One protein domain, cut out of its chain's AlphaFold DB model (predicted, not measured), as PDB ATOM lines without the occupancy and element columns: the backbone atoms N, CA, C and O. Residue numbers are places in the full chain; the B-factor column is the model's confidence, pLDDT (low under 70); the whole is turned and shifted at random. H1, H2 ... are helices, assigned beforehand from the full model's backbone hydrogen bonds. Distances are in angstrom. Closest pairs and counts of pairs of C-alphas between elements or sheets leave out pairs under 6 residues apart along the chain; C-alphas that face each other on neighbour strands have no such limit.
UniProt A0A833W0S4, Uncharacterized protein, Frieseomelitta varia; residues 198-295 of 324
ATOM      1  N   TYR A 198     -21.326  23.305 -12.015       92.38
ATOM      2  CA  TYR A 198     -21.499  22.843 -10.635       92.38
ATOM      3  C   TYR A 198     -20.805  23.765  -9.621       92.38
ATOM      4  O   TYR A 198     -21.385  24.079  -8.583       92.38
ATOM      5  N   ALA A 199     -19.604  24.260  -9.938       93.69
ATOM      6  CA  ALA A 199     -18.879  25.212  -9.101       93.69
ATOM      7  C   ALA A 199     -19.629  26.545  -8.973       93.69
ATOM      8  O   ALA A 199     -19.745  27.084  -7.875       93.69
ATOM      9  N   THR A 200     -20.191  27.050 -10.070       90.50
ATOM     10  CA  THR A 200     -20.983  28.288 -10.060       90.50
ATOM     11  C   THR A 200     -22.244  28.123  -9.217       90.50
ATOM     12  O   THR A 200     -22.519  28.961  -8.360       90.50
ATOM     13  N   VAL A 201     -22.975  27.014  -9.383       93.44
ATOM     14  CA  VAL A 201     -24.161  26.703  -8.566       93.44
ATOM     15  C   VAL A 201     -23.792  26.606  -7.083       93.44
ATOM     16  O   VAL A 201     -24.468  27.206  -6.248       93.44
ATOM     17  N   ALA A 202     -22.694  25.920  -6.751       91.44
ATOM     18  CA  ALA A 202     -22.215  25.807  -5.377       91.44
ATOM     19  C   ALA A 202     -21.842  27.175  -4.782       91.44
ATOM     20  O   ALA A 202     -22.244  27.485  -3.663       91.44
ATOM     21  N   LEU A 203     -21.132  28.023  -5.530       92.00
ATOM     22  CA  LEU A 203     -20.746  29.362  -5.078       92.00
ATOM     23  C   LEU A 203     -21.954  30.271  -4.858       92.00
ATOM     24  O   LEU A 203     -22.003  30.981  -3.855       92.00
ATOM     25  N   VAL A 204     -22.943  30.232  -5.753       92.62
ATOM     26  CA  VAL A 204     -24.184  31.000  -5.593       92.62
ATOM     27  C   VAL A 204     -24.969  30.505  -4.380       92.62
ATOM     28  O   VAL A 204     -25.410  31.320  -3.571       92.62
ATOM     29  N   ALA A 205     -25.094  29.187  -4.196       87.19
ATOM     30  CA  ALA A 205     -25.757  28.605  -3.031       87.19
ATOM     31  C   ALA A 205     -25.064  29.015  -1.720       87.19
ATOM     32  O   ALA A 205     -25.729  29.472  -0.788       87.19
ATOM     33  N   VAL A 206     -23.729  28.935  -1.672       86.00
ATOM     34  CA  VAL A 206     -22.929  29.397  -0.530       86.00
ATOM     35  C   VAL A 206     -23.141  30.893  -0.303       86.00
ATOM     36  O   VAL A 206     -23.445  31.285   0.817       86.00
ATOM     37  N   GLY A 207     -23.058  31.729  -1.340       88.06
ATOM     38  CA  GLY A 207     -23.264  33.178  -1.236       88.06
ATOM     39  C   GLY A 207     -24.639  33.555  -0.677       88.06
ATOM     40  O   GLY A 207     -24.738  34.403   0.211       88.06
ATOM     41  N   CYS A 208     -25.697  32.879  -1.128       83.88
ATOM     42  CA  CYS A 208     -27.042  33.039  -0.577       83.88
ATOM     43  C   CYS A 208     -27.113  32.606   0.894       83.88
ATOM     44  O   CYS A 208     -27.721  33.301   1.710       83.88
ATOM     45  N   TYR A 209     -26.467  31.492   1.247       78.94
ATOM     46  CA  TYR A 209     -26.443  30.973   2.614       78.94
ATOM     47  C   TYR A 209     -25.648  31.870   3.573       78.94
ATOM     48  O   TYR A 209     -26.068  32.060   4.713       78.94
ATOM     49  N   LEU A 210     -24.555  32.495   3.115       78.12
ATOM     50  CA  LEU A 210     -23.744  33.422   3.915       78.12
ATOM     51  C   LEU A 210     -24.579  34.582   4.479       78.12
ATOM     52  O   LEU A 210     -24.387  34.970   5.631       78.12
ATOM     53  N   ASN A 211     -25.551  35.086   3.711       82.25
ATOM     54  CA  ASN A 211     -26.467  36.135   4.171       82.25
ATOM     55  C   ASN A 211     -27.404  35.661   5.294       82.25
ATOM     56  O   ASN A 211     -27.781  36.456   6.152       82.25
ATOM     57  N   ALA A 212     -27.762  34.375   5.317       72.69
ATOM     58  CA  ALA A 212     -28.620  33.794   6.348       72.69
ATOM     59  C   ALA A 212     -27.866  33.506   7.661       72.69
ATOM     60  O   ALA A 212     -28.489  33.329   8.710       72.69
ATOM     61  N   LEU A 213     -26.525  33.505   7.653       67.50
ATOM     62  CA  LEU A 213     -25.743  33.206   8.856       67.50
ATOM     63  C   LEU A 213     -25.937  34.244   9.963       67.50
ATOM     64  O   LEU A 213     -25.890  33.895  11.142       67.50
ATOM     65  N   GLY A 214     -26.190  35.499   9.598       66.94
ATOM     66  CA  GLY A 214     -26.459  36.575  10.551       66.94
ATOM     67  C   GLY A 214     -27.864  36.556  11.159       66.94
ATOM     68  O   GLY A 214     -28.127  37.381  12.026       66.94
ATOM     69  N   GLY A 215     -28.756  35.668  10.705       71.44
ATOM     70  CA  GLY A 215     -30.123  35.573  11.219       71.44
ATOM     71  C   GLY A 215     -30.202  34.905  12.592       71.44
ATOM     72  O   GLY A 215     -29.413  34.006  12.900       71.44
ATOM     73  N   ASP A 216     -31.169  35.325  13.398       74.50
ATOM     74  CA  ASP A 216     -31.516  34.658  14.653       74.50
ATOM     75  C   ASP A 216     -32.329  33.382  14.394       74.50
ATOM     76  O   ASP A 216     -32.814  33.150  13.286       74.50
ATOM     77  N   PHE A 217     -32.466  32.546  15.425       76.31
ATOM     78  CA  PHE A 217     -33.308  31.354  15.366       76.31
ATOM     79  C   PHE A 217     -34.774  31.741  15.168       76.31
ATOM     80  O   PHE A 217     -35.323  32.553  15.918       76.31
ATOM     81  N   VAL A 218     -35.402  31.152  14.155       77.75
ATOM     82  CA  VAL A 218     -36.811  31.380  13.817       77.75
ATOM     83  C   VAL A 218     -37.663  30.278  14.464       77.75
ATOM     84  O   VAL A 218     -37.140  29.355  15.084       77.75
ATOM     85  N   HIS A 219     -38.988  30.404  14.378       75.75
ATOM     86  CA  HIS A 219     -39.992  29.609  15.096       75.75
ATOM     87  C   HIS A 219     -39.686  28.110  15.252       75.75
ATOM     88  O   HIS A 219     -39.800  27.609  16.369       75.75
ATOM     89  N   ASP A 220     -39.257  27.429  14.188       83.00
ATOM     90  CA  ASP A 220     -38.976  25.986  14.206       83.00
ATOM     91  C   ASP A 220     -37.561  25.647  14.706       83.00
ATOM     92  O   ASP A 220     -37.315  24.571  15.248       83.00
ATOM     93  N   ASP A 221     -36.614  26.579  14.619       81.44
ATOM     94  CA  ASP A 221     -35.238  26.331  15.056       81.44
ATOM     95  C   ASP A 221     -35.139  26.256  16.588       81.44
ATOM     96  O   ASP A 221     -34.328  25.515  17.148       81.44
ATOM     97  N   ILE A 222     -35.984  27.019  17.287       81.00
ATOM     98  CA  ILE A 222     -35.997  27.093  18.753       81.00
ATOM     99  C   ILE A 222     -36.335  25.729  19.384       81.00
ATOM    100  O   ILE A 222     -35.544  25.253  20.203       81.00
ATOM    101  N   PRO A 223     -37.468  25.072  19.064       84.19
ATOM    102  CA  PRO A 223     -37.768  23.756  19.616       84.19
ATOM    103  C   PRO A 223     -36.811  22.674  19.108       84.19
ATOM    104  O   PRO A 223     -36.438  21.817  19.900       84.19
ATOM    105  N   ALA A 224     -36.361  22.731  17.850       83.75
ATOM    106  CA  ALA A 224     -35.515  21.688  17.268       83.75
ATOM    107  C   ALA A 224     -34.054  21.718  17.748       83.75
ATOM    108  O   ALA A 224     -33.442  20.663  17.888       83.75
ATOM    109  N   VAL A 225     -33.487  22.904  17.993       82.94
ATOM    110  CA  VAL A 225     -32.047  23.061  18.273       82.94
ATOM    111  C   VAL A 225     -31.788  23.628  19.667       82.94
ATOM    112  O   VAL A 225     -30.878  23.172  20.351       82.94
ATOM    113  N   VAL A 226     -32.568  24.618  20.114       82.25
ATOM    114  CA  VAL A 226     -32.311  25.314  21.391       82.25
ATOM    115  C   VAL A 226     -32.933  24.582  22.579       82.25
ATOM    116  O   VAL A 226     -32.350  24.566  23.658       82.25
ATOM    117  N   ARG A 227     -34.127  24.000  22.415       83.81
ATOM    118  CA  ARG A 227     -34.875  23.339  23.504       83.81
ATOM    119  C   ARG A 227     -34.868  21.813  23.428       83.81
ATOM    120  O   ARG A 227     -35.330  21.172  24.371       83.81
ATOM    121  N   ASN A 228     -34.363  21.238  22.340       89.56
ATOM    122  CA  ASN A 228     -34.321  19.795  22.168       89.56
ATOM    123  C   ASN A 228     -33.274  19.173  23.109       89.56
ATOM    124  O   ASN A 228     -32.073  19.407  22.977       89.56
ATOM    125  N   LYS A 229     -33.734  18.347  24.051       88.75
ATOM    126  CA  LYS A 229     -32.886  17.673  25.050       88.75
ATOM    127  C   LYS A 229     -31.889  16.696  24.429       88.75
ATOM    128  O   LYS A 229     -30.814  16.486  24.996       88.75
ATOM    129  N   ASP A 230     -32.225  16.133  23.273       89.12
ATOM    130  CA  ASP A 230     -31.334  15.249  22.531       89.12
ATOM    131  C   ASP A 230     -30.172  16.032  21.929       89.12
ATOM    132  O   ASP A 230     -29.033  15.582  22.014       89.12
ATOM    133  N   VAL A 231     -30.442  17.229  21.401       88.12
ATOM    134  CA  VAL A 231     -29.417  18.143  20.869       88.12
ATOM    135  C   VAL A 231     -28.538  18.705  21.982       88.12
ATOM    136  O   VAL A 231     -27.324  18.767  21.837       88.12
ATOM    137  N   LEU A 232     -29.123  19.050  23.130       86.50
ATOM    138  CA  LEU A 232     -28.387  19.561  24.292       86.50
ATOM    139  C   LEU A 232     -27.575  18.484  25.036       86.50
ATOM    140  O   LEU A 232     -27.018  18.768  26.095       86.50
ATOM    141  N   ALA A 233     -27.542  17.247  24.528       86.00
ATOM    142  CA  ALA A 233     -26.907  16.088  25.157       86.00
ATOM    143  C   ALA A 233     -27.368  15.823  26.608       86.00
ATOM    144  O   ALA A 233     -26.653  15.187  27.382       86.00
ATOM    145  N   GLN A 234     -28.575  16.272  26.970       87.19
ATOM    146  CA  GLN A 234     -29.178  16.030  28.287       87.19
ATOM    147  C   GLN A 234     -29.759  14.615  28.387       87.19
ATOM    148  O   GLN A 234     -29.791  14.029  29.466       87.19
ATOM    149  N   ASN A 235     -30.180  14.056  27.250       87.88
ATOM    150  CA  ASN A 235     -30.623  12.673  27.125       87.88
ATOM    151  C   ASN A 235     -29.478  11.753  26.640       87.88
ATOM    152  O   ASN A 235     -28.557  12.210  25.947       87.88
ATOM    153  N   PRO A 236     -29.511  10.440  26.942       89.12
ATOM    154  CA  PRO A 236     -28.534   9.481  26.415       89.12
ATOM    155  C   PRO A 236     -28.593   9.409  24.884       89.12
ATOM    156  O   PRO A 236     -29.642   9.612  24.300       89.12
ATOM    157  N   TRP A 237     -27.498   9.061  24.206       88.50
ATOM    158  CA  TRP A 237     -27.463   8.980  22.732       88.50
ATOM    159  C   TRP A 237     -28.527   8.060  22.121       88.50
ATOM    160  O   TRP A 237     -28.972   8.278  20.999       88.50
ATOM    161  N   THR A 238     -28.967   7.047  22.867       90.00
ATOM    162  CA  THR A 238     -30.022   6.125  22.440       90.00
ATOM    163  C   THR A 238     -31.399   6.781  22.326       90.00
ATOM    164  O   THR A 238     -32.249   6.222  21.634       90.00
ATOM    165  N   SER A 239     -31.634   7.939  22.958       89.69
ATOM    166  CA  SER A 239     -32.888   8.694  22.814       89.69
ATOM    167  C   SER A 239     -33.059   9.239  21.398       89.69
ATOM    168  O   SER A 239     -34.151   9.165  20.859       89.69
ATOM    169  N   ILE A 240     -31.970   9.613  20.716       90.69
ATOM    170  CA  ILE A 240     -31.990  10.129  19.332       90.69
ATOM    171  C   ILE A 240     -32.625   9.129  18.354       90.69
ATOM    172  O   ILE A 240     -33.211   9.516  17.347       90.69
ATOM    173  N   LEU A 241     -32.496   7.829  18.636       91.81
ATOM    174  CA  LEU A 241     -33.072   6.757  17.820       91.81
ATOM    175  C   LEU A 241     -34.532   6.444  18.182       91.81
ATOM    176  O   LEU A 241     -35.199   5.710  17.456       91.81
ATOM    177  N   LYS A 242     -35.017   6.945  19.319       91.00
ATOM    178  CA  LYS A 242     -36.354   6.669  19.866       91.00
ATOM    179  C   LYS A 242     -37.273   7.886  19.834       91.00
ATOM    180  O   LYS A 242     -38.490   7.711  19.908       91.00
ATOM    181  N   ASP A 243     -36.700   9.071  19.703       92.94
ATOM    182  CA  ASP A 243     -37.384  10.352  19.730       92.94
ATOM    183  C   ASP A 243     -37.501  10.919  18.304       92.94
ATOM    184  O   ASP A 243     -36.830  10.492  17.358       92.94
ATOM    185  N   ASP A 244     -38.434  11.844  18.114       92.69
ATOM    186  CA  ASP A 244     -38.590  12.581  16.869       92.69
ATOM    187  C   ASP A 244     -37.612  13.762  16.770       92.69
ATOM    188  O   ASP A 244     -36.828  14.055  17.672       92.69
ATOM    189  N   PHE A 245     -37.650  14.471  15.643       91.31
ATOM    190  CA  PHE A 245     -36.780  15.617  15.377       91.31
ATOM    191  C   PHE A 245     -36.881  16.738  16.429       91.31
ATOM    192  O   PHE A 245     -35.947  17.527  16.579       91.31
ATOM    193  N   TRP A 246     -37.986  16.807  17.171       92.19
ATOM    194  CA  TRP A 246     -38.250  17.840  18.171       92.19
ATOM    195  C   TRP A 246     -37.896  17.383  19.596       92.19
ATOM    196  O   TRP A 246     -38.051  18.165  20.534       92.19
ATOM    197  N   GLY A 247     -37.411  16.146  19.764       89.31
ATOM    198  CA  GLY A 247     -37.045  15.564  21.057       89.31
ATOM    199  C   GLY A 247     -38.234  14.990  21.830       89.31
ATOM    200  O   GLY A 247     -38.200  14.937  23.060       89.31
ATOM    201  N   THR A 248     -39.314  14.624  21.130       91.25
ATOM    202  CA  THR A 248     -40.474  13.942  21.724       91.25
ATOM    203  C   THR A 248     -40.414  12.451  21.400       91.25
ATOM    204  O   THR A 248     -40.201  12.108  20.236       91.25
ATOM    205  N   PRO A 249     -40.650  11.541  22.361       92.94
ATOM    206  CA  PRO A 249     -40.618  10.112  22.084       92.94
ATOM    207  C   PRO A 249     -41.577   9.704  20.967       92.94
ATOM    208  O   PRO A 249     -42.753  10.061  20.975       92.94
ATOM    209  N   MET A 250     -41.101   8.887  20.025       89.56
ATOM    210  CA  MET A 250     -41.849   8.511  18.817       89.56
ATOM    211  C   MET A 250     -43.147   7.746  19.115       89.56
ATOM    212  O   MET A 250     -44.029   7.656  18.265       89.56
ATOM    213  N   HIS A 251     -43.291   7.181  20.314       90.12
ATOM    214  CA  HIS A 251     -44.500   6.487  20.759       90.12
ATOM    215  C   HIS A 251     -45.550   7.429  21.376       90.12
ATOM    216  O   HIS A 251     -46.702   7.029  21.509       90.12
ATOM    217  N   ASP A 252     -45.187   8.671  21.705       91.06
ATOM    218  CA  ASP A 252     -46.108   9.669  22.253       91.06
ATOM    219  C   ASP A 252     -47.102  10.139  21.172       91.06
ATOM    220  O   ASP A 252     -46.768  10.245  19.984       91.06
ATOM    221  N   ILE A 253     -48.336  10.424  21.586       91.12
ATOM    222  CA  ILE A 253     -49.390  10.990  20.740       91.12
ATOM    223  C   ILE A 253     -49.081  12.432  20.328       91.12
ATOM    224  O   ILE A 253     -49.505  12.863  19.261       91.12
ATOM    225  N   ASN A 254     -48.299  13.149  21.140       88.38
ATOM    226  CA  ASN A 254     -47.875  14.520  20.852       88.38
ATOM    227  C   ASN A 254     -46.661  14.591  19.911       88.38
ATOM    228  O   ASN A 254     -46.254  15.683  19.522       88.38
ATOM    229  N   SER A 255     -46.072  13.447  19.545       89.69
ATOM    230  CA  SER A 255     -44.961  13.416  18.597       89.69
ATOM    231  C   SER A 255     -45.428  13.800  17.197       89.69
ATOM    232  O   SER A 255     -46.415  13.275  16.680       89.69
ATOM    233  N   HIS A 256     -44.639  14.639  16.528       88.25
ATOM    234  CA  HIS A 256     -44.860  15.005  15.128       88.25
ATOM    235  C   HIS A 256     -44.439  13.900  14.145       88.25
ATOM    236  O   HIS A 256     -44.473  14.117  12.934       88.25
ATOM    237  N   LYS A 257     -43.982  12.741  14.643       88.44
ATOM    238  CA  LYS A 257     -43.556  11.562  13.863       88.44
ATOM    239  C   LYS A 257     -42.489  11.846  12.798       88.44
ATOM    240  O   LYS A 257     -42.343  11.119  11.820       88.44
ATOM    241  N   SER A 258     -41.714  12.909  12.990       89.62
ATOM    242  CA  SER A 258     -40.650  13.317  12.072       89.62
ATOM    243  C   SER A 258     -39.331  12.677  12.498       89.62
ATOM    244  O   SER A 258     -38.585  13.235  13.293       89.62
ATOM    245  N   TYR A 259     -39.039  11.482  11.985       92.12
ATOM    246  CA  TYR A 259     -37.823  10.747  12.340       92.12
ATOM    247  C   TYR A 259     -36.604  11.256  11.554       92.12
ATOM    248  O   TYR A 259     -36.533  11.100  10.334       92.12
ATOM    249  N   ARG A 260     -35.653  11.904  12.244       92.38
ATOM    250  CA  ARG A 260     -34.445  12.513  11.641       92.38
ATOM    251  C   ARG A 260     -33.203  12.356  12.536       92.38
ATOM    252  O   ARG A 260     -32.564  13.352  12.880       92.38
ATOM    253  N   PRO A 261     -32.827  11.119  12.900       90.00
ATOM    254  CA  PRO A 261     -31.783  10.867  13.891       90.00
ATOM    255  C   PRO A 261     -30.431  11.462  13.483       90.00
ATOM    256  O   PRO A 261     -29.755  12.053  14.313       90.00
ATOM    257  N   LEU A 262     -30.060  11.395  12.198       89.56
ATOM    258  CA  LEU A 262     -28.796  11.955  11.698       89.56
ATOM    259  C   LEU A 262     -28.751  13.487  11.805       89.56
ATOM    260  O   LEU A 262     -27.721  14.062  12.151       89.56
ATOM    261  N   THR A 263     -29.872  14.164  11.555       87.81
ATOM    262  CA  THR A 263     -29.947  15.624  11.688       87.81
ATOM    263  C   THR A 263     -29.840  16.031  13.156       87.81
ATOM    264  O   THR A 263     -29.040  16.897  13.495       87.81
ATOM    265  N   THR A 264     -30.554  15.354  14.055       87.50
ATOM    266  CA  THR A 264     -30.453  15.597  15.505       87.50
ATOM    267  C   THR A 264     -29.042  15.298  16.033       87.50
ATOM    268  O   THR A 264     -28.495  16.078  16.813       87.50
ATOM    269  N   LEU A 265     -28.406  14.221  15.553       88.44
ATOM    270  CA  LEU A 265     -27.032  13.835  15.895       88.44
ATOM    271  C   LEU A 265     -26.021  14.921  15.510       88.44
ATOM    272  O   LEU A 265     -25.146  15.265  16.298       88.44
ATOM    273  N   THR A 266     -26.154  15.491  14.309       83.50
ATOM    274  CA  THR A 266     -25.244  16.555  13.850       83.50
ATOM    275  C   THR A 266     -25.381  17.826  14.684       83.50
ATOM    276  O   THR A 266     -24.369  18.454  14.981       83.50
ATOM    277  N   PHE A 267     -26.584  18.185  15.140       84.50
ATOM    278  CA  PHE A 267     -26.739  19.294  16.086       84.50
ATOM    279  C   PHE A 267     -26.167  18.985  17.474       84.50
ATOM    280  O   PHE A 267     -25.618  19.884  18.110       84.50
ATOM    281  N   ARG A 268     -26.251  17.728  17.926       86.62
ATOM    282  CA  ARG A 268     -25.712  17.290  19.220       86.62
ATOM    283  C   ARG A 268     -24.185  17.280  19.272       86.62
ATOM    284  O   ARG A 268     -23.617  17.690  20.277       86.62
ATOM    285  N   GLU A 269     -23.527  16.807  18.215       81.88
ATOM    286  CA  GLU A 269     -22.055  16.765  18.126       81.88
ATOM    287  C   GLU A 269     -21.436  18.141  17.881       81.88
ATOM    288  O   GLU A 269     -20.281  18.394  18.229       81.88
ATOM    289  N   PHE A 270     -22.209  19.058  17.299       70.88
ATOM    290  CA  PHE A 270     -21.763  20.414  17.031       70.88
ATOM    291  C   PHE A 270     -22.630  21.460  17.751       70.88
ATOM    292  O   PHE A 270     -23.286  22.283  17.102       70.88
ATOM    293  N   PRO A 271     -22.636  21.454  19.098       60.19
ATOM    294  CA  PRO A 271     -23.440  22.378  19.872       60.19
ATOM    295  C   PRO A 271     -22.920  23.813  19.728       60.19
ATOM    296  O   PRO A 271     -21.733  24.074  19.500       60.19
ATOM    297  N   GLN A 272     -23.842  24.761  19.884       55.66
ATOM    298  CA  GLN A 272     -23.671  26.203  19.661       55.66
ATOM    299  C   GLN A 272     -22.512  26.830  20.473       55.66
ATOM    300  O   GLN A 272     -21.987  27.880  20.093       55.66
ATOM    301  N   ASP A 273     -22.063  26.151  21.533       50.31
ATOM    302  CA  ASP A 273     -21.003  26.577  22.453       50.31
ATOM    303  C   ASP A 273     -19.570  26.268  21.982       50.31
ATOM    304  O   ASP A 273     -18.611  26.817  22.531       50.31
ATOM    305  N   PHE A 274     -19.379  25.487  20.908       47.06
ATOM    306  CA  PHE A 274     -18.042  25.199  20.349       47.06
ATOM    307  C   PHE A 274     -17.299  26.464  19.848       47.06
ATOM    308  O   PHE A 274     -16.114  26.441  19.521       47.06
ATOM    309  N   LEU A 275     -17.978  27.613  19.828       42.62
ATOM    310  CA  LEU A 275     -17.457  28.915  19.412       42.62
ATOM    311  C   LEU A 275     -16.804  29.736  20.527       42.62
ATOM    312  O   LEU A 275     -16.248  30.794  20.232       42.62
ATOM    313  N   HIS A 276     -16.846  29.278  21.780       46.06
ATOM    314  CA  HIS A 276     -16.118  29.919  22.880       46.06
ATOM    315  C   HIS A 276     -14.642  29.487  22.972       46.06
ATOM    316  O   HIS A 276     -13.871  30.135  23.676       46.06
ATOM    317  N   PHE A 277     -14.230  28.437  22.246       44.25
ATOM    318  CA  PHE A 277     -12.882  27.852  22.335       44.25
ATOM    319  C   PHE A 277     -11.919  28.262  21.205       44.25
ATOM    320  O   PHE A 277     -10.766  27.836  21.195       44.25
ATOM    321  N   LEU A 278     -12.353  29.093  20.250       43.72
ATOM    322  CA  LEU A 278     -11.475  29.632  19.207       43.72
ATOM    323  C   LEU A 278     -11.046  31.059  19.579       43.72
ATOM    324  O   LEU A 278     -11.860  31.982  19.470       43.72
ATOM    325  N   PRO A 279      -9.794  31.277  20.025       39.28
ATOM    326  CA  PRO A 279      -9.323  32.615  20.335       39.28
ATOM    327  C   PRO A 279      -9.194  33.423  19.034       39.28
ATOM    328  O   PRO A 279      -8.628  32.956  18.049       39.28
ATOM    329  N   ASN A 280      -9.699  34.660  19.050       41.84
ATOM    330  CA  ASN A 280      -9.429  35.716  18.064       41.84
ATOM    331  C   ASN A 280      -9.874  35.479  16.610       41.84
ATOM    332  O   ASN A 280      -9.096  35.665  15.677       41.84
ATOM    333  N   ILE A 281     -11.157  35.191  16.392       44.94
ATOM    334  CA  ILE A 281     -11.769  35.326  15.062       44.94
ATOM    335  C   ILE A 281     -12.937  36.326  15.144       44.94
ATOM    336  O   ILE A 281     -13.824  36.135  15.982       44.94
ATOM    337  N   PRO A 282     -12.965  37.396  14.318       41.75
ATOM    338  CA  PRO A 282     -13.969  38.449  14.417       41.75
ATOM    339  C   PRO A 282     -15.385  37.873  14.317       41.75
ATOM    340  O   PRO A 282     -15.770  37.169  13.380       41.75
ATOM    341  N   SER A 283     -16.131  38.153  15.379       52.16
ATOM    342  CA  SER A 283     -17.418  37.574  15.724       52.16
ATOM    343  C   SER A 283     -18.474  37.785  14.640       52.16
ATOM    344  O   SER A 283     -18.621  38.892  14.127       52.16
ATOM    345  N   ARG A 284     -19.280  36.731  14.433       44.41
ATOM    346  CA  ARG A 284     -20.544  36.608  13.667       44.41
ATOM    347  C   ARG A 284     -20.438  35.883  12.321       44.41
ATOM    348  O   ARG A 284     -21.283  35.036  12.065       44.41
ATOM    349  N   PHE A 285     -19.395  36.099  11.521       40.22
ATOM    350  CA  PHE A 285     -19.320  35.517  10.166       40.22
ATOM    351  C   PHE A 285     -18.842  34.052  10.137       40.22
ATOM    352  O   PHE A 285     -19.376  33.227   9.403       40.22
ATOM    353  N   LEU A 286     -17.888  33.695  11.002       43.62
ATOM    354  CA  LEU A 286     -17.303  32.345  11.063       43.62
ATOM    355  C   LEU A 286     -17.997  31.410  12.072       43.62
ATOM    356  O   LEU A 286     -17.630  30.242  12.208       43.62
ATOM    357  N   ARG A 287     -19.039  31.919  12.754       45.97
ATOM    358  CA  ARG A 287     -19.780  31.190  13.794       45.97
ATOM    359  C   ARG A 287     -20.620  30.039  13.232       45.97
ATOM    360  O   ARG A 287     -20.682  28.980  13.836       45.97
ATOM    361  N   LYS A 288     -21.220  30.210  12.054       43.44
ATOM    362  CA  LYS A 288     -22.107  29.196  11.459       43.44
ATOM    363  C   LYS A 288     -21.493  28.439  10.272       43.44
ATOM    364  O   LYS A 288     -21.923  27.329   9.984       43.44
ATOM    365  N   THR A 289     -20.452  28.966   9.619       41.66
ATOM    366  CA  THR A 289     -19.757  28.265   8.516       41.66
ATOM    367  C   THR A 289     -18.908  27.087   8.995       41.66
ATOM    368  O   THR A 289     -18.802  26.087   8.288       41.66
ATOM    369  N   THR A 290     -18.352  27.153  10.207       43.19
ATOM    370  CA  THR A 290     -17.519  26.076  10.774       43.19
ATOM    371  C   THR A 290     -18.331  24.810  11.101       43.19
ATOM    372  O   THR A 290     -17.784  23.711  11.043       43.19
ATOM    373  N   LEU A 291     -19.646  24.943  11.334       42.91
ATOM    374  CA  LEU A 291     -20.581  23.820  11.519       42.91
ATOM    375  C   LEU A 291     -20.783  22.995  10.235       42.91
ATOM    376  O   LEU A 291     -20.977  21.787  10.305       42.91
ATOM    377  N   MET A 292     -20.699  23.629   9.062       38.66
ATOM    378  CA  MET A 292     -20.915  22.977   7.762       38.66
ATOM    379  C   MET A 292     -19.605  22.609   7.048       38.66
ATOM    380  O   MET A 292     -19.516  21.548   6.439       38.66
ATOM    381  N   ILE A 293     -18.550  23.428   7.137       40.06
ATOM    382  CA  ILE A 293     -17.283  23.166   6.423       40.06
ATOM    383  C   ILE A 293     -16.520  21.964   7.020       40.06
ATOM    384  O   ILE A 293     -15.826  21.255   6.290       40.06
ATOM    385  N   ASN A 294     -16.697  21.657   8.312       35.84
ATOM    386  CA  ASN A 294     -16.099  20.463   8.926       35.84
ATOM    387  C   ASN A 294     -16.897  19.163   8.713       35.84
ATOM    388  O   ASN A 294     -16.332  18.092   8.931       35.84
ATOM    389  N   GLN A 295     -18.135  19.224   8.208       40.09
ATOM    390  CA  GLN A 295     -18.882  18.034   7.763       40.09
ATOM    391  C   GLN A 295     -18.221  17.385   6.534       40.09
ATOM    392  O   GLN A 295     -18.252  16.171   6.374       40.09
TER     393      GLN A 295
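Overview. This is residues 198 to 295 of the 324 residues of an uncharacterized protein of Frieseomelitta varia (UniProt A0A833W0S4). Six mostly short helices make two loosely joined parts: H2, H3 and H4 with loop 242 to 260, and H1, H5 and H6, from which residues 198 to 205 of H1 stick out. The 98 printed residues hold H1 to H6 in order and no named strand; the class is all helix, with under half of the residues in helices. It is only just loose, close to compact, with radius of gyration of the C-alphas 15.5 A and spans 43 by 34 by 23 A.

Arrangement. H1, residues 198 to 212, is close to but not clearly touching H6, residues 286 to 293; the closest C-alphas, of Leu 210 and Thr 289, are 8.0 A apart. H3, residues 237 to 241, and H4, residues 261 to 269, touch, closest at C-alphas 240 and 261, 5.5 A. Every O i to N i+4 pair is within hydrogen-bond range in H4; H3 has 0 of 1, but 2 of 2 O i to N i+3 pairs.

Along the chain. H1 runs 21.4 A from C-alpha 198 at (-21.499, 22.843, -10.635). H6 ends at C-alpha 293 (-17.283, 23.166, 6.423).

Size, cuts and confidence. The printed part has no cut; the link H3 to H4 is long. Residues 213 to 214 and 271 to 295 have pLDDT under 70.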